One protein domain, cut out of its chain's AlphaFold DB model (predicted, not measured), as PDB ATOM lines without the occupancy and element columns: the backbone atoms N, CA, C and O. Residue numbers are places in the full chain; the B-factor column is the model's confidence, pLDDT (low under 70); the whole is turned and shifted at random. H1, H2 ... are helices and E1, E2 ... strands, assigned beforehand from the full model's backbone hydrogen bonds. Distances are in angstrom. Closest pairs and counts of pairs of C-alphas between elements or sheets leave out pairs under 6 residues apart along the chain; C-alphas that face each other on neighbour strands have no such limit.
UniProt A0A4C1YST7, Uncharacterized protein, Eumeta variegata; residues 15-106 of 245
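AT A GLANCE: This is residues 15 to 106 of the 245 residues of an uncharacterized protein of Eumeta variegata (UniProt A0A4C1YST7). Little regular structure is here: hairpin E3-E4 and helix H1 lie near the middle, hairpin E1-E2 lies at one end, and a long unnamed stretch, residues 70 to 106, loops through the other end, where residues 86 to 91 stick out. Of 92 printed residues, 36 are in named elements, in the order E1 E2 E3 E4 H1, class mixed; both two-stranded sheets are antiparallel. The whole is compact, radius of gyration of the C-alphas 13.8 A, spanning 41 by 30 by 21 A.

HOW THE PARTS SIT: Look first at hairpin E1, residues 18 to 23, and E2, residues 26 to 31: antiparallel at 163 degrees, with N 21 and O 28 within hydrogen-bond range at 2.8 A. In hairpin E3, residues 39 to 43, and E4, residues 46 to 50, antiparallel at 173 degrees, find N 41 and O 48 at 2.8 A. The closest C-alphas of E1 and E3, Val 19 and Gly 39, are 6.9 A apart. H1, residues 56 to 69, is apart from E1, E2 and E3; its every O i to N i+4 pair is within hydrogen-bond range.

IN THESE COORDINATES: Find C-alpha 18, where E1 begins, at (32.258, 2.089, -39.666). H1 runs 19.9 A to C-alpha 69 at (21.316, 10.468, -27.996).

THE WHOLE: The C-alphas farthest apart, Gly 25 and Lys 89, are 44.2 A apart. The printed part has no cut and no long link between named elements; pLDDT is under 70 at residues 15 to 43.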
ATOM      1  N   GLU A  15      31.442  -2.116 -42.495       37.59
ATOM      2  CA  GLU A  15      32.566  -2.027 -43.421       37.59
ATOM      3  C   GLU A  15      33.658  -1.214 -42.716       37.59
ATOM      4  O   GLU A  15      33.393  -0.123 -42.212       37.59
ATOM      5  N   SER A  16      34.849  -1.807 -42.563       38.75
ATOM      6  CA  SER A  16      36.065  -1.129 -42.068       38.75
ATOM      7  C   SER A  16      35.838  -0.160 -40.888       38.75
ATOM      8  O   SER A  16      35.967   1.058 -41.003       38.75
ATOM      9  N   GLU A  17      35.498  -0.722 -39.720       47.31
ATOM     10  CA  GLU A  17      35.313   0.027 -38.464       47.31
ATOM     11  C   GLU A  17      34.267   1.154 -38.555       47.31
ATOM     12  O   GLU A  17      34.301   2.085 -37.757       47.31
ATOM     13  N   THR A  18      33.328   1.098 -39.506       40.91
ATOM     14  CA  THR A  18      32.258   2.089 -39.666       40.91
ATOM     15  C   THR A  18      30.925   1.395 -39.943       40.91
ATOM     16  O   THR A  18      30.809   0.548 -40.822       40.91
ATOM     17  N   VAL A  19      29.888   1.762 -39.190       46.31
ATOM     18  CA  VAL A  19      28.502   1.347 -39.443       46.31
ATOM     19  C   VAL A  19      27.800   2.464 -40.196       46.31
ATOM     20  O   VAL A  19      27.729   3.602 -39.717       46.31
ATOM     21  N   ILE A  20      27.264   2.136 -41.368       47.28
ATOM     22  CA  ILE A  20      26.476   3.055 -42.189       47.28
ATOM     23  C   ILE A  20      24.995   2.725 -42.003       47.28
ATOM     24  O   ILE A  20      24.534   1.647 -42.362       47.28
ATOM     25  N   LEU A  21      24.234   3.652 -41.426       44.19
ATOM     26  CA  LEU A  21      22.789   3.547 -41.232       44.19
ATOM     27  C   LEU A  21      22.078   4.412 -42.272       44.19
ATOM     28  O   LEU A  21      22.158   5.640 -42.211       44.19
ATOM     29  N   GLN A  22      21.353   3.789 -43.196       43.72
ATOM     30  CA  GLN A  22      20.522   4.496 -44.173       43.72
ATOM     31  C   GLN A  22      19.050   4.449 -43.760       43.72
ATOM     32  O   GLN A  22      18.484   3.372 -43.584       43.72
ATOM     33  N   TYR A  23      18.420   5.617 -43.629       44.16
ATOM     34  CA  TYR A  23      17.008   5.768 -43.272       44.16
ATOM     35  C   TYR A  23      16.310   6.790 -44.172       44.16
ATOM     36  O   TYR A  23      16.942   7.517 -44.938       44.16
ATOM     37  N   VAL A  24      14.976   6.841 -44.110       35.19
ATOM     38  CA  VAL A  24      14.195   7.776 -44.930       35.19
ATOM     39  C   VAL A  24      14.544   9.209 -44.525       35.19
ATOM     40  O   VAL A  24      14.194   9.660 -43.436       35.19
ATOM     41  N   GLY A  25      15.253   9.913 -45.410       43.97
ATOM     42  CA  GLY A  25      15.692  11.294 -45.205       43.97
ATOM     43  C   GLY A  25      17.178  11.479 -44.882       43.97
ATOM     44  O   GLY A  25      17.582  12.622 -44.682       43.97
ATOM     45  N   GLY A  26      18.001  10.421 -44.858       44.81
ATOM     46  CA  GLY A  26      19.451  10.588 -44.734       44.81
ATOM     47  C   GLY A  26      20.260   9.318 -44.472       44.81
ATOM     48  O   GLY A  26      19.734   8.227 -44.260       44.81
ATOM     49  N   GLU A  27      21.578   9.497 -44.460       51.69
ATOM     50  CA  GLU A  27      22.570   8.482 -44.107       51.69
ATOM     51  C   GLU A  27      23.351   8.950 -42.871       51.69
ATOM     52  O   GLU A  27      23.734  10.118 -42.767       51.69
ATOM     53  N   CYS A  28      23.592   8.050 -41.919       45.75
ATOM     54  CA  CYS A  28      24.463   8.289 -40.773       45.75
ATOM     55  C   CYS A  28      25.625   7.295 -40.800       45.75
ATOM     56  O   CYS A  28      25.411   6.089 -40.709       45.75
ATOM     57  N   ARG A  29      26.857   7.804 -40.891       49.00
ATOM     58  CA  ARG A  29      28.082   7.007 -40.754       49.00
ATOM     59  C   ARG A  29      28.594   7.119 -39.327       49.00
ATOM     60  O   ARG A  29      28.750   8.230 -38.815       49.00
ATOM     61  N   LYS A  30      28.862   5.990 -38.677       48.31
ATOM     62  CA  LYS A  30      29.402   5.957 -37.317       48.31
ATOM     63  C   LYS A  30      30.633   5.065 -37.268       48.31
ATOM     64  O   LYS A  30      30.514   3.864 -37.462       48.31
ATOM     65  N   GLN A  31      31.787   5.648 -36.957       42.41
ATOM     66  CA  GLN A  31      32.985   4.869 -36.658       42.41
ATOM     67  C   GLN A  31      32.765   4.044 -35.380       42.41
ATOM     68  O   GLN A  31      32.296   4.557 -34.360       42.41
ATOM     69  N   THR A  32      33.081   2.760 -35.450       46.06
ATOM     70  CA  THR A  32      33.058   1.789 -34.364       46.06
ATOM     71  C   THR A  32      34.497   1.445 -34.005       46.06
ATOM     72  O   THR A  32      35.168   0.711 -34.725       46.06
ATOM     73  N   SER A  33      34.979   1.935 -32.866       42.78
ATOM     74  CA  SER A  33      36.150   1.321 -32.235       42.78
ATOM     75  C   SER A  33      35.762  -0.064 -31.690       42.78
ATOM     76  O   SER A  33      34.577  -0.322 -31.465       42.78
ATOM     77  N   LYS A  34      36.731  -0.960 -31.447       44.50
ATOM     78  CA  LYS A  34      36.537  -2.351 -30.959       44.50
ATOM     79  C   LYS A  34      35.842  -2.503 -29.584       44.50
ATOM     80  O   LYS A  34      35.988  -3.534 -28.930       44.50
ATOM     81  N   GLY A  35      35.084  -1.511 -29.133       42.22
ATOM     82  CA  GLY A  35      34.332  -1.531 -27.886       42.22
ATOM     83  C   GLY A  35      32.972  -0.844 -27.929       42.22
ATOM     84  O   GLY A  35      32.362  -0.802 -26.878       42.22
ATOM     85  N   CYS A  36      32.500  -0.329 -29.074       51.94
ATOM     86  CA  CYS A  36      31.288   0.493 -29.107       51.94
ATOM     87  C   CYS A  36      30.369   0.142 -30.285       51.94
ATOM     88  O   CYS A  36      30.745   0.322 -31.439       51.94
ATOM     89  N   ILE A  37      29.160  -0.335 -29.964       53.88
ATOM     90  CA  ILE A  37      28.044  -0.686 -30.873       53.88
ATOM     91  C   ILE A  37      28.475  -1.398 -32.161       53.88
ATOM     92  O   ILE A  37      28.784  -0.767 -33.167       53.88
ATOM     93  N   GLN A  38      28.393  -2.724 -32.164       60.31
ATOM     94  CA  GLN A  38      28.697  -3.534 -33.344       60.31
ATOM     95  C   GLN A  38      27.600  -3.475 -34.415       60.31
ATOM     96  O   GLN A  38      27.855  -3.801 -35.569       60.31
ATOM     97  N   GLY A  39      26.381  -3.070 -34.054       62.94
ATOM     98  CA  GLY A  39      25.300  -2.875 -35.015       62.94
ATOM     99  C   GLY A  39      23.987  -2.463 -34.359       62.94
ATOM    100  O   GLY A  39      23.776  -2.668 -33.162       62.94
ATOM    101  N   SER A  40      23.093  -1.883 -35.155       62.69
ATOM    102  CA  SER A  40      21.716  -1.595 -34.754       62.69
ATOM    103  C   SER A  40      20.767  -1.894 -35.908       62.69
ATOM    104  O   SER A  40      20.989  -1.413 -37.018       62.69
ATOM    105  N   ILE A  41      19.706  -2.647 -35.635       68.38
ATOM    106  CA  ILE A  41      18.623  -2.938 -36.576       68.38
ATOM    107  C   ILE A  41      17.353  -2.316 -36.005       68.38
ATOM    108  O   ILE A  41      17.073  -2.467 -34.819       68.38
ATOM    109  N   VAL A  42      16.581  -1.623 -36.835       63.16
ATOM    110  CA  VAL A  42      15.281  -1.071 -36.439       63.16
ATOM    111  C   VAL A  42      14.234  -1.533 -37.436       63.16
ATOM    112  O   VAL A  42      14.463  -1.509 -38.643       63.16
ATOM    113  N   PHE A  43      13.076  -1.944 -36.944       69.88
ATOM    114  CA  PHE A  43      11.929  -2.249 -37.778       69.88
ATOM    115  C   PHE A  43      10.657  -1.819 -37.064       69.88
ATOM    116  O   PHE A  43      10.344  -2.352 -36.007       69.88
ATOM    117  N   ALA A  44       9.918  -0.882 -37.661       75.56
ATOM    118  CA  ALA A  44       8.729  -0.287 -37.055       75.56
ATOM    119  C   ALA A  44       8.982   0.136 -35.591       75.56
ATOM    120  O   ALA A  44       9.729   1.087 -35.355       75.56
ATOM    121  N   ASP A  45       8.372  -0.559 -34.632       73.69
ATOM    122  CA  ASP A  45       8.481  -0.337 -33.192       73.69
ATOM    123  C   ASP A  45       9.584  -1.155 -32.492       73.69
ATOM    124  O   ASP A  45       9.901  -0.873 -31.334       73.69
ATOM    125  N   ASP A  46      10.219  -2.103 -33.185       77.75
ATOM    126  CA  ASP A  46      11.282  -2.953 -32.648       77.75
ATOM    127  C   ASP A  46      12.682  -2.402 -32.970       77.75
ATOM    128  O   ASP A  46      13.019  -2.091 -34.114       77.75
ATOM    129  N   VAL A  47      13.543  -2.338 -31.950       78.81
ATOM    130  CA  VAL A  47      14.960  -1.965 -32.073       78.81
ATOM    131  C   VAL A  47      15.818  -3.091 -31.502       78.81
ATOM    132  O   VAL A  47      15.650  -3.493 -30.351       78.81
ATOM    133  N   VAL A  48      16.777  -3.570 -32.290       83.81
ATOM    134  CA  VAL A  48      17.795  -4.542 -31.885       83.81
ATOM    135  C   VAL A  48      19.136  -3.836 -31.864       83.81
ATOM    136  O   VAL A  48      19.578  -3.293 -32.874       83.81
ATOM    137  N   LEU A  49      19.797  -3.855 -30.711       84.00
ATOM    138  CA  LEU A  49      21.107  -3.246 -30.527       84.00
ATOM    139  C   LEU A  49      22.121  -4.321 -30.167       84.00
ATOM    140  O   LEU A  49      21.875  -5.144 -29.284       84.00
ATOM    141  N   MET A  50      23.265  -4.295 -30.839       84.31
ATOM    142  CA  MET A  50      24.373  -5.197 -30.578       84.31
ATOM    143  C   MET A  50      25.560  -4.389 -30.071       84.31
ATOM    144  O   MET A  50      26.100  -3.537 -30.776       84.31
ATOM    145  N   PHE A  51      25.964  -4.668 -28.840       79.94
ATOM    146  CA  PHE A  51      27.080  -4.016 -28.169       79.94
ATOM    147  C   PHE A  51      28.154  -5.052 -27.846       79.94
ATOM    148  O   PHE A  51      27.842  -6.197 -27.514       79.94
ATOM    149  N   SER A  52      29.417  -4.640 -27.897       76.88
ATOM    150  CA  SER A  52      30.544  -5.442 -27.427       76.88
ATOM    151  C   SER A  52      31.314  -4.651 -26.396       76.88
ATOM    152  O   SER A  52      31.783  -3.566 -26.702       76.88
ATOM    153  N   GLY A  53      31.495  -5.206 -25.206       73.94
ATOM    154  CA  GLY A  53      32.155  -4.515 -24.110       73.94
ATOM    155  C   GLY A  53      32.921  -5.495 -23.240       73.94
ATOM    156  O   GLY A  53      32.646  -6.695 -23.228       73.94
ATOM    157  N   GLN A  54      33.903  -4.976 -22.508       73.56
ATOM    158  CA  GLN A  54      34.732  -5.782 -21.609       73.56
ATOM    159  C   GLN A  54      34.020  -6.106 -20.284       73.56
ATOM    160  O   GLN A  54      34.399  -7.061 -19.608       73.56
ATOM    161  N   SER A  55      32.983  -5.343 -19.919       78.31
ATOM    162  CA  SER A  55      32.177  -5.554 -18.714       78.31
ATOM    163  C   SER A  55      30.712  -5.162 -18.934       78.31
ATOM    164  O   SER A  55      30.391  -4.379 -19.829       78.31
ATOM    165  N   ALA A  56      29.817  -5.675 -18.081       80.38
ATOM    166  CA  ALA A  56      28.394  -5.324 -18.110       80.38
ATOM    167  C   ALA A  56      28.148  -3.825 -17.858       80.38
ATOM    168  O   ALA A  56      27.214  -3.260 -18.410       80.38
ATOM    169  N   GLN A  57      29.003  -3.178 -17.062       80.69
ATOM    170  CA  GLN A  57      28.903  -1.749 -16.749       80.69
ATOM    171  C   GLN A  57      29.174  -0.889 -17.984       80.69
ATOM    172  O   GLN A  57      28.418   0.033 -18.260       80.69
ATOM    173  N   VAL A  58      30.211  -1.230 -18.760       80.50
ATOM    174  CA  VAL A  58      30.522  -0.532 -20.018       80.50
ATOM    175  C   VAL A  58      29.349  -0.654 -20.988       80.50
ATOM    176  O   VAL A  58      28.911   0.343 -21.548       80.50
ATOM    177  N   LEU A  59      28.785  -1.860 -21.121       79.31
ATOM    178  CA  LEU A  59      27.623  -2.103 -21.980       79.31
ATOM    179  C   LEU A  59      26.396  -1.278 -21.560       79.31
ATOM    180  O   LEU A  59      25.718  -0.729 -22.421       79.31
ATOM    181  N   GLN A  60      26.114  -1.177 -20.258       82.56
ATOM    182  CA  GLN A  60      24.987  -0.391 -19.743       82.56
ATOM    183  C   GLN A  60      25.127   1.090 -20.088       82.56
ATOM    184  O   GLN A  60      24.202   1.671 -20.650       82.56
ATOM    185  N   THR A  61      26.298   1.673 -19.821       83.44
ATOM    186  CA  THR A  61      26.565   3.081 -20.140       83.44
ATOM    187  C   THR A  61      26.379   3.353 -21.631       83.44
ATOM    188  O   THR A  61      25.734   4.329 -22.001       83.44
ATOM    189  N   GLU A  62      26.863   2.464 -22.504       80.50
ATOM    190  CA  GLU A  62      26.692   2.636 -23.950       80.50
ATOM    191  C   GLU A  62      25.234   2.546 -24.411       80.50
ATOM    192  O   GLU A  62      24.829   3.287 -25.313       80.50
ATOM    193  N   VAL A  63      24.445   1.646 -23.816       81.19
ATOM    194  CA  VAL A  63      23.012   1.508 -24.112       81.19
ATOM    195  C   VAL A  63      22.266   2.778 -23.716       81.19
ATOM    196  O   VAL A  63      21.484   3.301 -24.518       81.19
ATOM    197  N   ASP A  64      22.523   3.288 -22.512       83.38
ATOM    198  CA  ASP A  64      21.867   4.482 -21.983       83.38
ATOM    199  C   ASP A  64      22.251   5.731 -22.791       83.38
ATOM    200  O   ASP A  64      21.368   6.460 -23.256       83.38
ATOM    201  N   ASP A  65      23.545   5.932 -23.059       82.31
ATOM    202  CA  ASP A  65      24.044   7.045 -23.873       82.31
ATOM    203  C   ASP A  65      23.450   7.017 -25.284       82.31
ATOM    204  O   ASP A  65      23.039   8.050 -25.828       82.31
ATOM    205  N   TRP A  66      23.359   5.830 -25.893       81.88
ATOM    206  CA  TRP A  66      22.733   5.676 -27.199       81.88
ATOM    207  C   TRP A  66      21.232   5.977 -27.147       81.88
ATOM    208  O   TRP A  66      20.728   6.676 -28.028       81.88
ATOM    209  N   GLY A  67      20.520   5.509 -26.120       81.12
ATOM    210  CA  GLY A  67      19.098   5.800 -25.921       81.12
ATOM    211  C   GLY A  67      18.828   7.301 -25.812       81.12
ATOM    212  O   GLY A  67      18.015   7.839 -26.567       81.12
ATOM    213  N   VAL A  68      19.579   8.002 -24.955       82.38
ATOM    214  CA  VAL A  68      19.476   9.459 -24.768       82.38
ATOM    215  C   VAL A  68      19.789  10.200 -26.065       82.38
ATOM    216  O   VAL A  68      19.002  11.048 -26.496       82.38
ATOM    217  N   LYS A  69      20.897   9.848 -26.730       80.00
ATOM    218  CA  LYS A  69      21.316  10.468 -27.996       80.00
ATOM    219  C   LYS A  69      20.245  10.353 -29.081       80.00
ATOM    220  O   LYS A  69      20.033  11.304 -29.831       80.00
ATOM    221  N   ASN A  70      19.561   9.213 -29.153       77.88
ATOM    222  CA  ASN A  70      18.533   8.943 -30.158       77.88
ATOM    223  C   ASN A  70      17.111   9.280 -29.686       77.88
ATOM    224  O   ASN A  70      16.153   9.014 -30.407       77.88
ATOM    225  N   LYS A  71      16.957   9.895 -28.503       82.50
ATOM    226  CA  LYS A  71      15.656  10.245 -27.902       82.50
ATOM    227  C   LYS A  71      14.727   9.032 -27.748       82.50
ATOM    228  O   LYS A  71      13.506   9.161 -27.827       82.50
ATOM    229  N   LEU A  72      15.308   7.858 -27.515       77.81
ATOM    230  CA  LEU A  72      14.597   6.607 -27.299       77.81
ATOM    231  C   LEU A  72      14.488   6.321 -25.803       77.81
ATOM    232  O   LEU A  72      15.433   6.503 -25.040       77.81
ATOM    233  N   ARG A  73      13.309   5.859 -25.383       81.75
ATOM    234  CA  ARG A  73      13.050   5.422 -24.007       81.75
ATOM    235  C   ARG A  73      12.739   3.935 -24.024       81.75
ATOM    236  O   ARG A  73      11.662   3.531 -24.453       81.75
ATOM    237  N   PHE A  74      13.683   3.128 -23.557       83.50
ATOM    238  CA  PHE A  74      13.495   1.687 -23.439       83.50
ATOM    239  C   PHE A  74      12.530   1.361 -22.292       83.50
ATOM    240  O   PHE A  74      12.629   1.937 -21.208       83.50
ATOM    241  N   ALA A  75      11.609   0.425 -22.523       86.44
ATOM    242  CA  ALA A  75      10.723  -0.108 -21.493       86.44
ATOM    243  C   ALA A  75      11.357  -1.382 -20.902       86.44
ATOM    244  O   ALA A  75      11.301  -2.418 -21.567       86.44
ATOM    245  N   PRO A  76      11.928  -1.360 -19.680       87.69
ATOM    246  CA  PRO A  76      12.786  -2.452 -19.203       87.69
ATOM    247  C   PRO A  76      12.088  -3.817 -19.174       87.69
ATOM    248  O   PRO A  76      12.679  -4.825 -19.532       87.69
ATOM    249  N   PHE A  77      10.796  -3.840 -18.833       87.69
ATOM    250  CA  PHE A  77       9.981  -5.059 -18.783       87.69
ATOM    251  C   PHE A  77       9.632  -5.648 -20.161       87.69
ATOM    252  O   PHE A  77       9.215  -6.802 -20.244       87.69
ATOM    253  N   LYS A  78       9.751  -4.859 -21.238       87.88
ATOM    254  CA  LYS A  78       9.567  -5.329 -22.623       87.88
ATOM    255  C   LYS A  78      10.899  -5.648 -23.293       87.88
ATOM    256  O   LYS A  78      10.937  -6.505 -24.174       87.88
ATOM    257  N   THR A  79      11.968  -4.967 -22.887       89.06
ATOM    258  CA  THR A  79      13.312  -5.194 -23.404       89.06
ATOM    259  C   THR A  79      13.808  -6.577 -22.997       89.06
ATOM    260  O   THR A  79      13.650  -7.014 -21.858       89.06
ATOM    261  N   LYS A  80      14.431  -7.271 -23.947       90.75
ATOM    262  CA  LYS A  80      15.111  -8.548 -23.723       90.75
ATOM    263  C   LYS A  80      16.576  -8.383 -24.082       90.75
ATOM    264  O   LYS A  80      16.893  -7.726 -25.070       90.75
ATOM    265  N   ALA A  81      17.449  -9.000 -23.299       90.06
ATOM    266  CA  ALA A  81      18.871  -9.083 -23.591       90.06
ATOM    267  C   ALA A  81      19.242 -10.534 -23.902       90.06
ATOM    268  O   ALA A  81      18.648 -11.461 -23.363       90.06
ATOM    269  N   MET A  82      20.240 -10.737 -24.754       91.12
ATOM    270  CA  MET A  82      20.814 -12.053 -25.029       91.12
ATOM    271  C   MET A  82      22.326 -11.904 -25.127       91.12
ATOM    272  O   MET A  82      22.824 -10.965 -25.744       91.12
ATOM    273  N   VAL A  83      23.060 -12.825 -24.506       88.31
ATOM    274  CA  VAL A  83      24.525 -12.806 -24.507       88.31
ATOM    275  C   VAL A  83      25.035 -13.693 -25.624       88.31
ATOM    276  O   VAL A  83      24.761 -14.892 -25.656       88.31
ATOM    277  N   LEU A  84      25.816 -13.091 -26.513       84.19
ATOM    278  CA  LEU A  84      26.552 -13.790 -27.555       84.19
ATOM    279  C   LEU A  84      28.012 -13.906 -27.123       84.19
ATOM    280  O   LEU A  84      28.673 -12.908 -26.840       84.19
ATOM    281  N   THR A  85      28.521 -15.132 -27.038       78.06
ATOM    282  CA  THR A  85      29.901 -15.380 -26.619       78.06
ATOM    283  C   THR A  85      30.435 -16.674 -27.204       78.06
ATOM    284  O   THR A  85      29.739 -17.684 -27.281       78.06
ATOM    285  N   ILE A  86      31.710 -16.639 -27.584       75.50
ATOM    286  CA  ILE A  86      32.478 -17.815 -28.006       75.50
ATOM    287  C   ILE A  86      33.070 -18.582 -26.814       75.50
ATOM    288  O   ILE A  86      33.622 -19.668 -26.983       75.50
ATOM    289  N   LYS A  87      32.998 -18.021 -25.597       75.50
ATOM    290  CA  LYS A  87      33.557 -18.649 -24.395       75.50
ATOM    291  C   LYS A  87      32.677 -19.814 -23.950       75.50
ATOM    292  O   LYS A  87      31.479 -19.652 -23.747       75.50
ATOM    293  N   LEU A  88      33.304 -20.964 -23.698       73.81
ATOM    294  CA  LEU A  88      32.633 -22.153 -23.154       73.81
ATOM    295  C   LEU A  88      32.090 -21.936 -21.733       73.81
ATOM    296  O   LEU A  88      31.103 -22.558 -21.352       73.81
ATOM    297  N   LYS A  89      32.744 -21.074 -20.947       82.88
ATOM    298  CA  LYS A  89      32.330 -20.690 -19.594       82.88
ATOM    299  C   LYS A  89      32.344 -19.173 -19.481       82.88
ATOM    300  O   LYS A  89      33.344 -18.536 -19.821       82.88
ATOM    301  N   TYR A  90      31.237 -18.614 -19.026       82.25
ATOM    302  CA  TYR A  90      31.068 -17.198 -18.747       82.25
ATOM    303  C   TYR A  90      29.977 -17.044 -17.693       82.25
ATOM    304  O   TYR A  90      29.074 -17.877 -17.613       82.25
ATOM    305  N   ASP A  91      30.071 -15.979 -16.910       83.25
ATOM    306  CA  ASP A  91      29.015 -15.606 -15.983       83.25
ATOM    307  C   ASP A  91      27.958 -14.792 -16.723       83.25
ATOM    308  O   ASP A  91      28.282 -13.972 -17.590       83.25
ATOM    309  N   ASN A  92      26.689 -15.011 -16.381       85.56
ATOM    310  CA  ASN A  92      25.605 -14.224 -16.948       85.56
ATOM    311  C   ASN A  92      25.730 -12.772 -16.458       85.56
ATOM    312  O   ASN A  92      25.678 -12.533 -15.250       85.56
ATOM    313  N   PRO A  93      25.901 -11.794 -17.364       84.56
ATOM    314  CA  PRO A  93      25.958 -10.399 -16.982       84.56
ATOM    315  C   PRO A  93      24.582  -9.952 -16.500       84.56
ATOM    316  O   PRO A  93      23.571 -10.186 -17.161       84.56
ATOM    317  N   VAL A  94      24.565  -9.251 -15.372       85.12
ATOM    318  CA  VAL A  94      23.380  -8.528 -14.916       85.12
ATOM    319  C   VAL A  94      23.402  -7.158 -15.581       85.12
ATOM    320  O   VAL A  94      24.356  -6.393 -15.413       85.12
ATOM    321  N   VAL A  95      22.382  -6.873 -16.388       84.56
ATOM    322  CA  VAL A  95      22.270  -5.632 -17.162       84.56
ATOM    323  C   VAL A  95      21.053  -4.857 -16.686       84.56
ATOM    324  O   VAL A  95      19.957  -5.408 -16.613       84.56
ATOM    325  N   TYR A  96      21.250  -3.577 -16.389       86.12
ATOM    326  CA  TYR A  96      20.189  -2.664 -15.986       86.12
ATOM    327  C   TYR A  96      19.910  -1.658 -17.101       86.12
ATOM    328  O   TYR A  96      20.837  -1.147 -17.721       86.12
ATOM    329  N   ILE A  97      18.636  -1.351 -17.325       83.88
ATOM    330  CA  ILE A  97      18.180  -0.187 -18.093       83.88
ATOM    331  C   ILE A  97      17.233   0.585 -17.191       83.88
ATOM    332  O   ILE A  97      16.320  -0.003 -16.608       83.88
ATOM    333  N   ASN A  98      17.420   1.901 -17.076       80.38
ATOM    334  CA  ASN A  98      16.616   2.744 -16.181       80.38
ATOM    335  C   ASN A  98      16.550   2.188 -14.741       80.38
ATOM    336  O   ASN A  98      15.481   2.171 -14.135       80.38
ATOM    337  N   GLN A  99      17.676   1.690 -14.209       83.12
ATOM    338  CA  GLN A  99      17.783   1.061 -12.877       83.12
ATOM    339  C   GLN A  99      16.955  -0.225 -12.684       83.12
ATOM    340  O   GLN A  99      16.859  -0.729 -11.566       83.12
ATOM    341  N   GLN A 100      16.384  -0.788 -13.750       88.31
ATOM    342  CA  GLN A 100      15.649  -2.047 -13.710       88.31
ATOM    343  C   GLN A 100      16.421  -3.130 -14.462       88.31
ATOM    344  O   GLN A 100      16.898  -2.906 -15.575       88.31
ATOM    345  N   GLU A 101      16.552  -4.301 -13.842       90.25
ATOM    346  CA  GLU A 101      17.209  -5.452 -14.457       90.25
ATOM    347  C   GLU A 101      16.434  -5.911 -15.699       90.25
ATOM    348  O   GLU A 101      15.207  -6.060 -15.673       90.25
ATOM    349  N   ILE A 102      17.156  -6.117 -16.798       90.94
ATOM    350  CA  ILE A 102      16.603  -6.638 -18.046       90.94
ATOM    351  C   ILE A 102      16.583  -8.160 -17.981       90.94
ATOM    352  O   ILE A 102      17.541  -8.795 -17.543       90.94
ATOM    353  N   ASN A 103      15.530  -8.760 -18.527       90.44
ATOM    354  CA  ASN A 103      15.467 -10.203 -18.671       90.44
ATOM    355  C   ASN A 103      16.497 -10.719 -19.696       90.44
ATOM    356  O   ASN A 103      16.428 -10.376 -20.884       90.44
ATOM    357  N   LEU A 104      17.411 -11.576 -19.238       91.62
ATOM    358  CA  LEU A 104      18.338 -12.309 -20.090       91.62
ATOM    359  C   LEU A 104      17.653 -13.563 -20.650       91.62
ATOM    360  O   LEU A 104      17.196 -14.426 -19.906       91.62
ATOM    361  N   VAL A 105      17.613 -13.680 -21.973       92.44
ATOM    362  CA  VAL A 105      16.975 -14.791 -22.685       92.44
ATOM    363  C   VAL A 105      17.976 -15.544 -23.554       92.44
ATOM    364  O   VAL A 105      18.989 -14.999 -23.989       92.44
ATOM    365  N   GLU A 106      17.680 -16.814 -23.822       89.88
ATOM    366  CA  GLU A 106      18.496 -17.654 -24.707       89.88
ATOM    367  C   GLU A 106      18.060 -17.592 -26.172       89.88
ATOM    368  O   GLU A 106      18.835 -17.970 -27.046       89.88
TER     369      GLU A 106